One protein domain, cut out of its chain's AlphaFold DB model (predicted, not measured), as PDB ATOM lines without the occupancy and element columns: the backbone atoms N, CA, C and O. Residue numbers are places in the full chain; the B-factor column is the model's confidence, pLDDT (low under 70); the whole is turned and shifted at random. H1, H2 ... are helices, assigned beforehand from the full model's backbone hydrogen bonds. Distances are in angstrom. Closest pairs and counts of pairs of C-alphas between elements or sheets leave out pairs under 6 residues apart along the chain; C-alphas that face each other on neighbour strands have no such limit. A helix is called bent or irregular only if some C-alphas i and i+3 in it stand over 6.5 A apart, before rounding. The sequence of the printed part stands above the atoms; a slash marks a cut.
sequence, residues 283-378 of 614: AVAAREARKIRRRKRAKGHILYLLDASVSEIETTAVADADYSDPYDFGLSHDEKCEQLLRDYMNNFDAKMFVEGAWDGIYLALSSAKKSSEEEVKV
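What this domain is: This is residues 283 to 378 of the 614 residues of a protein of Skeletonema marinoi (UniProt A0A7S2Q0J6). The model is an open, three-pronged shape: the long helix H4 and the helix H1 run out as two separate arms, and the shorter helices H2 and H3, with the loop of residues 321 to 332 between them, make the third prong, a small loose lobe. Residues 351 to 378 of H4 stick out freely, as do residues 283 to 294 and 296 to 302 of H1, and there is no common core. The 96 printed residues hold four named helices, in the order H1, H2, H3, H4, and no named strand; the class is all helix. The whole is only just extended, close to loose, with a radius of gyration of the C-alphas of 19.2 A, and its outline is flat, 59 by 52 by 21 A.

Where its parts are: H4, the longest helix, takes residues 350 to 378 and measures 42.7 A from C-alpha 350 at (-18.663, -42.749, -13.387) to C-alpha 378 at (-12.804, -44.059, 28.910). H1 takes residues 283 to 305 and measures 33.2 A, beginning with C-alpha 283 at (-34.976, -51.281, -29.960). H3, residues 333 to 347, measures 21.0 A, and H2, residues 310 to 320, measures 15.3 A. No helix is bent.

How they stand to each other: H4 touches no helix; it is apart from H1, from H2 and also from H3, which it follows in the chain. H1 touches no helix either and is apart from H3. H1 and H2 are close but not clearly touching: their closest C-alphas, those of Leu 303 and Val 310, are 7.5 A apart, and the two lines are about perpendicular, at 74 degrees. H2 and H3 only just touch, with 3 pairs of C-alphas within 8 A, and H3 does so with residues 337 to 340 alone. Their closest C-alphas are those of Val 318 and Cys 337, 7.0 A apart, and their lines are about perpendicular, at 90 degrees. In H1, H2 and H3 every O i to N i+4 pair is within hydrogen-bond range; in H4, 22 of 25 are.

The domain as a whole: The two C-alphas farthest apart are those of Ala 283 and Val 378, the first and last printed, at 63.3 A. The printed part has no cut. The link from H2 to H3, residues 321 to 332, is long; those from H1 to H2 and from H3 to H4 are tight. The mean pLDDT of the printed part is 71.0, and 35 residues are under 70: residues 302 to 305, 308, 310 to 329, 350 and 370 to 378.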
ATOM      1  N   ALA A 283     -35.422 -50.611 -31.181       70.56
ATOM      2  CA  ALA A 283     -34.976 -51.281 -29.960       70.56
ATOM      3  C   ALA A 283     -33.666 -50.679 -29.428       70.56
ATOM      4  O   ALA A 283     -33.484 -50.562 -28.211       70.56
ATOM      5  N   VAL A 284     -32.779 -50.245 -30.329       81.56
ATOM      6  CA  VAL A 284     -31.539 -49.538 -29.983       81.56
ATOM      7  C   VAL A 284     -31.863 -48.151 -29.424       81.56
ATOM      8  O   VAL A 284     -31.425 -47.827 -28.317       81.56
ATOM      9  N   ALA A 285     -32.731 -47.387 -30.092       82.56
ATOM     10  CA  ALA A 285     -33.188 -46.079 -29.619       82.56
ATOM     11  C   ALA A 285     -33.881 -46.163 -28.245       82.56
ATOM     12  O   ALA A 285     -33.582 -45.391 -27.331       82.56
ATOM     13  N   ALA A 286     -34.749 -47.161 -28.037       76.06
ATOM     14  CA  ALA A 286     -35.406 -47.385 -26.749       76.06
ATOM     15  C   ALA A 286     -34.414 -47.748 -25.626       76.06
ATOM     16  O   ALA A 286     -34.613 -47.369 -24.462       76.06
ATOM     17  N   ARG A 287     -33.335 -48.472 -25.953       82.06
ATOM     18  CA  ARG A 287     -32.263 -48.817 -25.011       82.06
ATOM     19  C   ARG A 287     -31.456 -47.583 -24.613       82.06
ATOM     20  O   ARG A 287     -31.231 -47.388 -23.416       82.06
ATOM     21  N   GLU A 288     -31.085 -46.738 -25.567       81.81
ATOM     22  CA  GLU A 288     -30.360 -45.489 -25.303       81.81
ATOM     23  C   GLU A 288     -31.211 -44.493 -24.499       81.81
ATOM     24  O   GLU A 288     -30.781 -44.011 -23.448       81.81
ATOM     25  N   ALA A 289     -32.489 -44.317 -24.845       82.62
ATOM     26  CA  ALA A 289     -33.420 -43.498 -24.064       82.62
ATOM     27  C   ALA A 289     -33.583 -43.991 -22.608       82.62
ATOM     28  O   ALA A 289     -33.831 -43.213 -21.679       82.62
ATOM     29  N   ARG A 290     -33.449 -45.302 -22.362       83.69
ATOM     30  CA  ARG A 290     -33.466 -45.870 -21.003       83.69
ATOM     31  C   ARG A 290     -32.170 -45.576 -20.244       83.69
ATOM     32  O   ARG A 290     -32.244 -45.296 -19.045       83.69
ATOM     33  N   LYS A 291     -31.009 -45.613 -20.907       82.88
ATOM     34  CA  LYS A 291     -29.721 -45.224 -20.305       82.88
ATOM     35  C   LYS A 291     -29.720 -43.747 -19.908       82.88
ATOM     36  O   LYS A 291     -29.402 -43.446 -18.758       82.88
ATOM     37  N   ILE A 292     -30.174 -42.854 -20.790       77.69
ATOM     38  CA  ILE A 292     -30.248 -41.405 -20.533       77.69
ATOM     39  C   ILE A 292     -31.117 -41.110 -19.302       77.69
ATOM     40  O   ILE A 292     -30.683 -40.412 -18.386       77.69
ATOM     41  N   ARG A 293     -32.309 -41.716 -19.204       85.69
ATOM     42  CA  ARG A 293     -33.192 -41.544 -18.035       85.69
ATOM     43  C   ARG A 293     -32.577 -42.050 -16.729       85.69
ATOM     44  O   ARG A 293     -32.770 -41.432 -15.685       85.69
ATOM     45  N   ARG A 294     -31.833 -43.162 -16.763       81.94
ATOM     46  CA  ARG A 294     -31.114 -43.671 -15.580       81.94
ATOM     47  C   ARG A 294     -30.004 -42.713 -15.149       81.94
ATOM     48  O   ARG A 294     -29.925 -42.415 -13.963       81.94
ATOM     49  N   ARG A 295     -29.228 -42.178 -16.097       75.31
ATOM     50  CA  ARG A 295     -28.184 -41.178 -15.828       75.31
ATOM     51  C   ARG A 295     -28.773 -39.891 -15.239       75.31
ATOM     52  O   ARG A 295     -28.256 -39.407 -14.241       75.31
ATOM     53  N   LYS A 296     -29.887 -39.383 -15.782       78.88
ATOM     54  CA  LYS A 296     -30.563 -38.174 -15.269       78.88
ATOM     55  C   LYS A 296     -31.057 -38.344 -13.828       78.88
ATOM     56  O   LYS A 296     -30.860 -37.452 -13.014       78.88
ATOM     57  N   ARG A 297     -31.632 -39.506 -13.488       78.62
ATOM     58  CA  ARG A 297     -32.034 -39.809 -12.101       78.62
ATOM     59  C   ARG A 297     -30.837 -39.933 -11.164       78.62
ATOM     60  O   ARG A 297     -30.867 -39.350 -10.095       78.62
ATOM     61  N   ALA A 298     -29.777 -40.629 -11.575       70.06
ATOM     62  CA  ALA A 298     -28.568 -40.740 -10.760       70.06
ATOM     63  C   ALA A 298     -27.959 -39.361 -10.451       70.06
ATOM     64  O   ALA A 298     -27.647 -39.093  -9.297       70.06
ATOM     65  N   LYS A 299     -27.893 -38.458 -11.443       71.50
ATOM     66  CA  LYS A 299     -27.453 -37.067 -11.236       71.50
ATOM     67  C   LYS A 299     -28.315 -36.325 -10.204       71.50
ATOM     68  O   LYS A 299     -27.770 -35.718  -9.295       71.50
ATOM     69  N   GLY A 300     -29.645 -36.427 -10.301       75.25
ATOM     70  CA  GLY A 300     -30.552 -35.794  -9.333       75.25
ATOM     71  C   GLY A 300     -30.415 -36.341  -7.906       75.25
ATOM     72  O   GLY A 300     -30.521 -35.585  -6.950       75.25
ATOM     73  N   HIS A 301     -30.131 -37.637  -7.753       70.31
ATOM     74  CA  HIS A 301     -29.926 -38.251  -6.437       70.31
ATOM     75  C   HIS A 301     -28.577 -37.877  -5.807       70.31
ATOM     76  O   HIS A 301     -28.501 -37.772  -4.590       70.31
ATOM     77  N   ILE A 302     -27.525 -37.675  -6.610       67.75
ATOM     78  CA  ILE A 302     -26.207 -37.245  -6.113       67.75
ATOM     79  C   ILE A 302     -26.284 -35.823  -5.548       67.75
ATOM     80  O   ILE A 302     -25.790 -35.595  -4.452       67.75
ATOM     81  N   LEU A 303     -26.965 -34.901  -6.238       65.12
ATOM     82  CA  LEU A 303     -27.174 -33.534  -5.740       65.12
ATOM     83  C   LEU A 303     -27.963 -33.514  -4.422       65.12
ATOM     84  O   LEU A 303     -27.624 -32.766  -3.518       65.12
ATOM     85  N   TYR A 304     -28.963 -34.388  -4.284       67.50
ATOM     86  CA  TYR A 304     -29.723 -34.530  -3.039       67.50
ATOM     87  C   TYR A 304     -28.901 -35.152  -1.894       67.50
ATOM     88  O   TYR A 304     -29.126 -34.843  -0.734       67.50
ATOM     89  N   LEU A 305     -27.956 -36.048  -2.202       65.44
ATOM     90  CA  LEU A 305     -27.099 -36.699  -1.201       65.44
ATOM     91  C   LEU A 305     -25.982 -35.794  -0.674       65.44
ATOM     92  O   LEU A 305     -25.496 -36.032   0.427       65.44
ATOM     93  N   LEU A 306     -25.552 -34.811  -1.466       71.06
ATOM     94  CA  LEU A 306     -24.475 -33.891  -1.102       71.06
ATOM     95  C   LEU A 306     -24.968 -32.657  -0.337       71.06
ATOM     96  O   LEU A 306     -24.131 -31.901   0.136       71.06
ATOM     97  N   ASP A 307     -26.289 -32.460  -0.227       73.81
ATOM     98  CA  ASP A 307     -26.938 -31.314   0.440       73.81
ATOM     99  C   ASP A 307     -26.365 -29.941   0.023       73.81
ATOM    100  O   ASP A 307     -26.471 -28.954   0.743       73.81
ATOM    101  N   ALA A 308     -25.760 -29.884  -1.167       66.50
ATOM    102  CA  ALA A 308     -25.071 -28.726  -1.711       66.50
ATOM    103  C   ALA A 308     -25.769 -28.274  -2.993       66.50
ATOM    104  O   ALA A 308     -26.144 -29.084  -3.854       66.50
ATOM    105  N   SER A 309     -25.951 -26.963  -3.128       76.25
ATOM    106  CA  SER A 309     -26.489 -26.390  -4.362       76.25
ATOM    107  C   SER A 309     -25.480 -26.536  -5.509       76.25
ATOM    108  O   SER A 309     -24.272 -26.567  -5.286       76.25
ATOM    109  N   VAL A 310     -25.957 -26.612  -6.758       65.69
ATOM    110  CA  VAL A 310     -25.074 -26.694  -7.943       65.69
ATOM    111  C   VAL A 310     -24.068 -25.533  -7.955       65.69
ATOM    112  O   VAL A 310     -22.884 -25.762  -8.168       65.69
ATOM    113  N   SER A 311     -24.519 -24.331  -7.587       68.75
ATOM    114  CA  SER A 311     -23.690 -23.130  -7.432       68.75
ATOM    115  C   SER A 311     -22.617 -23.243  -6.343       68.75
ATOM    116  O   SER A 311     -21.538 -22.674  -6.468       68.75
ATOM    117  N   GLU A 312     -22.888 -23.972  -5.263       66.25
ATOM    118  CA  GLU A 312     -21.941 -24.162  -4.160       66.25
ATOM    119  C   GLU A 312     -20.843 -25.162  -4.532       66.25
ATOM    120  O   GLU A 312     -19.677 -24.942  -4.216       66.25
ATOM    121  N   ILE A 313     -21.196 -26.208  -5.288       65.38
ATOM    122  CA  ILE A 313     -20.237 -27.166  -5.856       65.38
ATOM    123  C   ILE A 313     -19.373 -26.492  -6.930       65.38
ATOM    124  O   ILE A 313     -18.169 -26.721  -6.980       65.38
ATOM    125  N   GLU A 314     -19.964 -25.651  -7.782       66.19
ATOM    126  CA  GLU A 314     -19.234 -24.904  -8.815       66.19
ATOM    127  C   GLU A 314     -18.249 -23.907  -8.195       66.19
ATOM    128  O   GLU A 314     -17.082 -23.881  -8.575       66.19
ATOM    129  N   THR A 315     -18.671 -23.148  -7.179       67.00
ATOM    130  CA  THR A 315     -17.790 -22.194  -6.483       67.00
ATOM    131  C   THR A 315     -16.661 -22.877  -5.713       67.00
ATOM    132  O   THR A 315     -15.531 -22.399  -5.768       67.00
ATOM    133  N   THR A 316     -16.913 -24.012  -5.048       62.88
ATOM    134  CA  THR A 316     -15.839 -24.783  -4.390       62.88
ATOM    135  C   THR A 316     -14.909 -25.460  -5.388       62.88
ATOM    136  O   THR A 316     -13.702 -25.430  -5.183       62.88
ATOM    137  N   ALA A 317     -15.415 -25.998  -6.500       62.88
ATOM    138  CA  ALA A 317     -14.571 -26.585  -7.543       62.88
ATOM    139  C   ALA A 317     -13.666 -25.543  -8.221       62.88
ATOM    140  O   ALA A 317     -12.522 -25.851  -8.544       62.88
ATOM    141  N   VAL A 318     -14.155 -24.314  -8.411       60.88
ATOM    142  CA  VAL A 318     -13.362 -23.191  -8.938       60.88
ATOM    143  C   VAL A 318     -12.355 -22.677  -7.905       60.88
ATOM    144  O   VAL A 318     -11.268 -22.263  -8.290       60.88
ATOM    145  N   ALA A 319     -12.685 -22.723  -6.611       64.25
ATOM    146  CA  ALA A 319     -11.767 -22.346  -5.535       64.25
ATOM    147  C   ALA A 319     -10.660 -23.389  -5.283       64.25
ATOM    148  O   ALA A 319      -9.538 -23.005  -4.964       64.25
ATOM    149  N   ASP A 320     -10.965 -24.683  -5.430       50.59
ATOM    150  CA  ASP A 320     -10.021 -25.798  -5.238       50.59
ATOM    151  C   ASP A 320      -9.142 -26.054  -6.469       50.59
ATOM    152  O   ASP A 320      -8.046 -26.609  -6.365       50.59
ATOM    153  N   ALA A 321      -9.618 -25.684  -7.658       53.69
ATOM    154  CA  ALA A 321      -8.796 -25.708  -8.849       53.69
ATOM    155  C   ALA A 321      -7.792 -24.548  -8.753       53.69
ATOM    156  O   ALA A 321      -8.178 -23.389  -8.883       53.69
ATOM    157  N   ASP A 322      -6.504 -24.859  -8.571       49.66
ATOM    158  CA  ASP A 322      -5.341 -23.942  -8.605       49.66
ATOM    159  C   ASP A 322      -5.169 -23.201  -9.969       49.66
ATOM    160  O   ASP A 322      -4.068 -22.875 -10.402       49.66
ATOM    161  N   TYR A 323      -6.259 -22.885 -10.673       52.75
ATOM    162  CA  TYR A 323      -6.355 -22.095 -11.906       52.75
ATOM    163  C   TYR A 323      -6.252 -20.582 -11.657       52.75
ATOM    164  O   TYR A 323      -6.740 -19.760 -12.434       52.75
ATOM    165  N   SER A 324      -5.550 -20.196 -10.597       52.03
ATOM    166  CA  SER A 324      -5.026 -18.841 -10.448       52.03
ATOM    167  C   SER A 324      -3.730 -18.702 -11.252       52.03
ATOM    168  O   SER A 324      -2.736 -18.223 -10.714       52.03
ATOM    169  N   ASP A 325      -3.695 -19.172 -12.506       52.50
ATOM    170  CA  ASP A 325      -2.566 -18.879 -13.387       52.50
ATOM    171  C   ASP A 325      -2.660 -17.390 -13.757       52.50
ATOM    172  O   ASP A 325      -3.611 -16.984 -14.439       52.50
ATOM    173  N   PRO A 326      -1.721 -16.546 -13.293       56.06
ATOM    174  CA  PRO A 326      -1.756 -15.112 -13.537       56.06
ATOM    175  C   PRO A 326      -1.539 -14.745 -15.009       56.06
ATOM    176  O   PRO A 326      -1.428 -13.561 -15.295       56.06
ATOM    177  N   TYR A 327      -1.456 -15.702 -15.938       58.38
ATOM    178  CA  TYR A 327      -1.305 -15.442 -17.371       58.38
ATOM    179  C   TYR A 327      -2.554 -15.729 -18.214       58.38
ATOM    180  O   TYR A 327      -2.544 -15.435 -19.409       58.38
ATOM    181  N   ASP A 328      -3.650 -16.210 -17.621       61.00
ATOM    182  CA  ASP A 328      -4.893 -16.492 -18.350       61.00
ATOM    183  C   ASP A 328      -5.919 -15.348 -18.206       61.00
ATOM    184  O   ASP A 328      -6.962 -15.473 -17.555       61.00
ATOM    185  N   PHE A 329      -5.584 -14.180 -18.769       61.31
ATOM    186  CA  PHE A 329      -6.410 -12.958 -18.741       61.31
ATOM    187  C   PHE A 329      -7.492 -12.901 -19.836       61.31
ATOM    188  O   PHE A 329      -8.186 -11.893 -19.951       61.31
ATOM    189  N   GLY A 330      -7.619 -13.939 -20.667       79.81
ATOM    190  CA  GLY A 330      -8.490 -13.904 -21.845       79.81
ATOM    191  C   GLY A 330      -9.937 -14.331 -21.602       79.81
ATOM    192  O   GLY A 330     -10.805 -13.951 -22.380       79.81
ATOM    193  N   LEU A 331     -10.197 -15.112 -20.551       81.06
ATOM    194  CA  LEU A 331     -11.506 -15.719 -20.311       81.06
ATOM    195  C   LEU A 331     -12.206 -15.066 -19.123       81.06
ATOM    196  O   LEU A 331     -11.624 -14.908 -18.042       81.06
ATOM    197  N   SER A 332     -13.475 -14.720 -19.322       86.06
ATOM    198  CA  SER A 332     -14.366 -14.300 -18.245       86.06
ATOM    199  C   SER A 332     -14.532 -15.418 -17.208       86.06
ATOM    200  O   SER A 332     -14.312 -16.597 -17.488       86.06
ATOM    201  N   HIS A 333     -14.917 -15.051 -15.982       76.50
ATOM    202  CA  HIS A 333     -15.166 -16.021 -14.910       76.50
ATOM    203  C   HIS A 333     -16.158 -17.111 -15.346       76.50
ATOM    204  O   HIS A 333     -15.914 -18.294 -15.113       76.50
ATOM    205  N   ASP A 334     -17.211 -16.720 -16.064       77.25
ATOM    206  CA  ASP A 334     -18.240 -17.632 -16.557       77.25
ATOM    207  C   ASP A 334     -17.690 -18.607 -17.611       77.25
ATOM    208  O   ASP A 334     -17.982 -19.802 -17.564       77.25
ATOM    209  N   GLU A 335     -16.814 -18.151 -18.510       82.25
ATOM    210  CA  GLU A 335     -16.160 -19.018 -19.498       82.25
ATOM    211  C   GLU A 335     -15.183 -20.004 -18.850       82.25
ATOM    212  O   GLU A 335     -15.111 -21.162 -19.269       82.25
ATOM    213  N   LYS A 336     -14.468 -19.582 -17.797       79.12
ATOM    214  CA  LYS A 336     -13.608 -20.477 -17.006       79.12
ATOM    215  C   LYS A 336     -14.436 -21.553 -16.308       79.12
ATOM    216  O   LYS A 336     -14.072 -22.726 -16.363       79.12
ATOM    217  N   CYS A 337     -15.576 -21.182 -15.725       73.62
ATOM    218  CA  CYS A 337     -16.524 -22.124 -15.131       73.62
ATOM    219  C   CYS A 337     -17.068 -23.113 -16.170       73.62
ATOM    220  O   CYS A 337     -17.046 -24.322 -15.937       73.62
ATOM    221  N   GLU A 338     -17.499 -22.640 -17.344       77.00
ATOM    222  CA  GLU A 338     -17.985 -23.520 -18.411       77.00
ATOM    223  C   GLU A 338     -16.900 -24.464 -18.941       77.00
ATOM    224  O   GLU A 338     -17.185 -25.630 -19.234       77.00
ATOM    225  N   GLN A 339     -15.664 -23.982 -19.081       79.31
ATOM    226  CA  GLN A 339     -14.535 -24.790 -19.532       79.31
ATOM    227  C   GLN A 339     -14.186 -25.869 -18.501       79.31
ATOM    228  O   GLN A 339     -14.070 -27.040 -18.863       79.31
ATOM    229  N   LEU A 340     -14.140 -25.514 -17.213       74.19
ATOM    230  CA  LEU A 340     -13.916 -26.459 -16.118       74.19
ATOM    231  C   LEU A 340     -15.023 -27.519 -16.061       74.19
ATOM    232  O   LEU A 340     -14.749 -28.709 -15.909       74.19
ATOM    233  N   LEU A 341     -16.283 -27.110 -16.239       76.50
ATOM    234  CA  LEU A 341     -17.423 -28.021 -16.261       76.50
ATOM    235  C   LEU A 341     -17.367 -28.955 -17.478       76.50
ATOM    236  O   LEU A 341     -17.662 -30.147 -17.352       76.50
ATOM    237  N   ARG A 342     -16.963 -28.448 -18.652       81.00
ATOM    238  CA  ARG A 342     -16.736 -29.255 -19.861       81.00
ATOM    239  C   ARG A 342     -15.624 -30.273 -19.643       81.00
ATOM    240  O   ARG A 342     -15.843 -31.454 -19.904       81.00
ATOM    241  N   ASP A 343     -14.478 -29.855 -19.120       74.75
ATOM    242  CA  ASP A 343     -13.330 -30.732 -18.888       74.75
ATOM    243  C   ASP A 343     -13.622 -31.772 -17.805       74.75
ATOM    244  O   ASP A 343     -13.316 -32.956 -17.978       74.75
ATOM    245  N   TYR A 344     -14.316 -31.381 -16.736       75.50
ATOM    246  CA  TYR A 344     -14.804 -32.306 -15.720       75.50
ATOM    247  C   TYR A 344     -15.790 -33.316 -16.315       75.50
ATOM    248  O   TYR A 344     -15.634 -34.514 -16.104       75.50
ATOM    249  N   MET A 345     -16.776 -32.885 -17.110       79.44
ATOM    250  CA  MET A 345     -17.747 -33.793 -17.739       79.44
ATOM    251  C   MET A 345     -17.112 -34.721 -18.784       79.44
ATOM    252  O   MET A 345     -17.560 -35.863 -18.919       79.44
ATOM    253  N   ASN A 346     -16.085 -34.262 -19.500       77.75
ATOM    254  CA  ASN A 346     -15.345 -35.054 -20.485       77.75
ATOM    255  C   ASN A 346     -14.455 -36.110 -19.821       77.75
ATOM    256  O   ASN A 346     -14.332 -37.220 -20.339       77.75
ATOM    257  N   ASN A 347     -13.896 -35.792 -18.653       74.94
ATOM    258  CA  ASN A 347     -13.035 -36.688 -17.881       74.94
ATOM    259  C   ASN A 347     -13.781 -37.453 -16.772       74.94
ATOM    260  O   ASN A 347     -13.174 -38.246 -16.052       74.94
ATOM    261  N   PHE A 348     -15.098 -37.252 -16.625       80.44
ATOM    262  CA  PHE A 348     -15.902 -37.901 -15.592       80.44
ATOM    263  C   PHE A 348     -16.044 -39.405 -15.861       80.44
ATOM    264  O   PHE A 348     -16.918 -39.856 -16.612       80.44
ATOM    265  N   ASP A 349     -15.230 -40.206 -15.176       81.88
ATOM    266  CA  ASP A 349     -15.428 -41.647 -15.091       81.88
ATOM    267  C   ASP A 349     -16.394 -41.982 -13.946       81.88
ATOM    268  O   ASP A 349     -16.054 -41.974 -12.761       81.88
ATOM    269  N   ALA A 350     -17.623 -42.337 -14.324       67.94
ATOM    270  CA  ALA A 350     -18.663 -42.749 -13.387       67.94
ATOM    271  C   ALA A 350     -18.247 -43.943 -12.508       67.94
ATOM    272  O   ALA A 350     -18.783 -44.098 -11.412       67.94
ATOM    273  N   LYS A 351     -17.327 -44.798 -12.974       74.25
ATOM    274  CA  LYS A 351     -16.821 -45.931 -12.198       74.25
ATOM    275  C   LYS A 351     -15.897 -45.452 -11.080       74.25
ATOM    276  O   LYS A 351     -16.142 -45.793  -9.928       74.25
ATOM    277  N   MET A 352     -14.914 -44.618 -11.415       70.44
ATOM    278  CA  MET A 352     -13.983 -44.028 -10.446       70.44
ATOM    279  C   MET A 352     -14.706 -43.149  -9.425       70.44
ATOM    280  O   MET A 352     -14.390 -43.201  -8.241       70.44
ATOM    281  N   PHE A 353     -15.726 -42.396  -9.852       74.06
ATOM    282  CA  PHE A 353     -16.547 -41.595  -8.942       74.06
ATOM    283  C   PHE A 353     -17.314 -42.461  -7.937       74.06
ATOM    284  O   PHE A 353     -17.329 -42.159  -6.749       74.06
ATOM    285  N   VAL A 354     -17.945 -43.552  -8.390       75.50
ATOM    286  CA  VAL A 354     -18.665 -44.464  -7.489       75.50
ATOM    287  C   VAL A 354     -17.692 -45.149  -6.530       75.50
ATOM    288  O   VAL A 354     -17.986 -45.217  -5.342       75.50
ATOM    289  N   GLU A 355     -16.539 -45.617  -7.009       71.19
ATOM    290  CA  GLU A 355     -15.512 -46.240  -6.163       71.19
ATOM    291  C   GLU A 355     -14.960 -45.245  -5.120       71.19
ATOM    292  O   GLU A 355     -14.966 -45.559  -3.932       71.19
ATOM    293  N   GLY A 356     -14.630 -44.012  -5.516       77.69
ATOM    294  CA  GLY A 356     -14.152 -42.968  -4.601       77.69
ATOM    295  C   GLY A 356     -15.206 -42.474  -3.601       77.69
ATOM    296  O   GLY A 356     -14.902 -42.276  -2.425       77.69
ATOM    297  N   ALA A 357     -16.466 -42.323  -4.023       75.56
ATOM    298  CA  ALA A 357     -17.562 -41.942  -3.130       75.56
ATOM    299  C   ALA A 357     -17.843 -43.032  -2.085       75.56
ATOM    300  O   ALA A 357     -18.080 -42.726  -0.915       75.56
ATOM    301  N   TRP A 358     -17.779 -44.308  -2.481       77.06
ATOM    302  CA  TRP A 358     -17.890 -45.413  -1.533       77.06
ATOM    303  C   TRP A 358     -16.712 -45.456  -0.567       77.06
ATOM    304  O   TRP A 358     -16.951 -45.655   0.620       77.06
ATOM    305  N   ASP A 359     -15.482 -45.211  -1.019       73.31
ATOM    306  CA  ASP A 359     -14.315 -45.136  -0.133       73.31
ATOM    307  C   ASP A 359     -14.461 -44.017   0.911       73.31
ATOM    308  O   ASP A 359     -14.197 -44.247   2.093       73.31
ATOM    309  N   GLY A 360     -14.976 -42.846   0.518       74.69
ATOM    310  CA  GLY A 360     -15.302 -41.751   1.439       74.69
ATOM    311  C   GLY A 360     -16.378 -42.124   2.465       74.69
ATOM    312  O   GLY A 360     -16.202 -41.895   3.662       74.69
ATOM    313  N   ILE A 361     -17.463 -42.775   2.028       77.31
ATOM    314  CA  ILE A 361     -18.529 -43.273   2.916       77.31
ATOM    315  C   ILE A 361     -17.984 -44.342   3.872       77.31
ATOM    316  O   ILE A 361     -18.279 -44.315   5.067       77.31
ATOM    317  N   TYR A 362     -17.163 -45.275   3.384       74.31
ATOM    318  CA  TYR A 362     -16.547 -46.312   4.211       74.31
ATOM    319  C   TYR A 362     -15.580 -45.724   5.235       74.31
ATOM    320  O   TYR A 362     -15.594 -46.163   6.386       74.31
ATOM    321  N   LEU A 363     -14.774 -44.732   4.854       75.25
ATOM    322  CA  LEU A 363     -13.899 -44.000   5.767       75.25
ATOM    323  C   LEU A 363     -14.709 -43.295   6.856       75.25
ATOM    324  O   LEU A 363     -14.415 -43.505   8.031       75.25
ATOM    325  N   ALA A 364     -15.763 -42.561   6.487       72.81
ATOM    326  CA  ALA A 364     -16.625 -41.844   7.427       72.81
ATOM    327  C   ALA A 364     -17.355 -42.787   8.401       72.81
ATOM    328  O   ALA A 364     -17.393 -42.544   9.608       72.81
ATOM    329  N   LEU A 365     -17.882 -43.913   7.908       73.81
ATOM    330  CA  LEU A 365     -18.526 -44.931   8.747       73.81
ATOM    331  C   LEU A 365     -17.519 -45.646   9.660       73.81
ATOM    332  O   LEU A 365     -17.839 -45.990  10.799       73.81
ATOM    333  N   SER A 366     -16.289 -45.854   9.187       75.56
ATOM    334  CA  SER A 366     -15.229 -46.506   9.963       75.56
ATOM    335  C   SER A 366     -14.622 -45.586  11.022       75.56
ATOM    336  O   SER A 366     -14.237 -46.063  12.090       75.56
ATOM    337  N   SER A 367     -14.541 -44.279  10.761       74.88
ATOM    338  CA  SER A 367     -14.096 -43.287  11.743       74.88
ATOM    339  C   SER A 367     -15.168 -43.017  12.797       74.88
ATOM    340  O   SER A 367     -14.837 -42.951  13.978       74.88
ATOM    341  N   ALA A 368     -16.446 -42.964  12.406       71.75
ATOM    342  CA  ALA A 368     -17.564 -42.776  13.334       71.75
ATOM    343  C   ALA A 368     -17.706 -43.930  14.343       71.75
ATOM    344  O   ALA A 368     -18.098 -43.716  15.487       71.75
ATOM    345  N   LYS A 369     -17.340 -45.159  13.953       72.38
ATOM    346  CA  LYS A 369     -17.377 -46.322  14.853       72.38
ATOM    347  C   LYS A 369     -16.267 -46.301  15.914       72.38
ATOM    348  O   LYS A 369     -16.454 -46.826  17.011       72.38
ATOM    349  N   LYS A 370     -15.119 -45.683  15.611       66.81
ATOM    350  CA  LYS A 370     -13.981 -45.611  16.542       66.81
ATOM    351  C   LYS A 370     -14.205 -44.599  17.664       66.81
ATOM    352  O   LYS A 370     -13.882 -44.909  18.805       66.81
ATOM    353  N   SER A 371     -14.827 -43.454  17.379       56.69
ATOM    354  CA  SER A 371     -15.105 -42.440  18.407       56.69
ATOM    355  C   SER A 371     -16.074 -42.939  19.485       56.69
ATOM    356  O   SER A 371     -15.872 -42.651  20.661       56.69
ATOM    357  N   SER A 372     -17.067 -43.763  19.127       57.38
ATOM    358  CA  SER A 372     -18.010 -44.325  20.107       57.38
ATOM    359  C   SER A 372     -17.412 -45.433  20.982       57.38
ATOM    360  O   SER A 372     -17.787 -45.571  22.143       57.38
ATOM    361  N   GLU A 373     -16.482 -46.242  20.462       59.53
ATOM    362  CA  GLU A 373     -15.841 -47.302  21.260       59.53
ATOM    363  C   GLU A 373     -14.777 -46.753  22.222       59.53
ATOM    364  O   GLU A 373     -14.553 -47.326  23.293       59.53
ATOM    365  N   GLU A 374     -14.137 -45.638  21.871       60.28
ATOM    366  CA  GLU A 374     -13.109 -45.001  22.694       60.28
ATOM    367  C   GLU A 374     -13.725 -44.197  23.855       60.28
ATOM    368  O   GLU A 374     -13.265 -44.331  24.990       60.28
ATOM    369  N   GLU A 375     -14.855 -43.508  23.643       56.41
ATOM    370  CA  GLU A 375     -15.630 -42.886  24.733       56.41
ATOM    371  C   GLU A 375     -16.181 -43.920  25.732       56.41
ATOM    372  O   GLU A 375     -16.094 -43.722  26.946       56.41
ATOM    373  N   VAL A 376     -16.664 -45.078  25.266       56.09
ATOM    374  CA  VAL A 376     -17.178 -46.140  26.155       56.09
ATOM    375  C   VAL A 376     -16.059 -46.798  26.978       56.09
ATOM    376  O   VAL A 376     -16.284 -47.185  28.131       56.09
ATOM    377  N   LYS A 377     -14.833 -46.895  26.443       58.78
ATOM    378  CA  LYS A 377     -13.666 -47.400  27.189       58.78
ATOM    379  C   LYS A 377     -13.164 -46.404  28.235       58.78
ATOM    380  O   LYS A 377     -12.827 -46.830  29.339       58.78
ATOM    381  N   VAL A 378     -13.171 -45.102  27.936       58.59
ATOM    382  CA  VAL A 378     -12.804 -44.059  28.910       58.59
ATOM    383  C   VAL A 378     -13.826 -44.007  30.051       58.59
ATOM    384  O   VAL A 378     -13.431 -43.984  31.216       58.59
TER     385      VAL A 378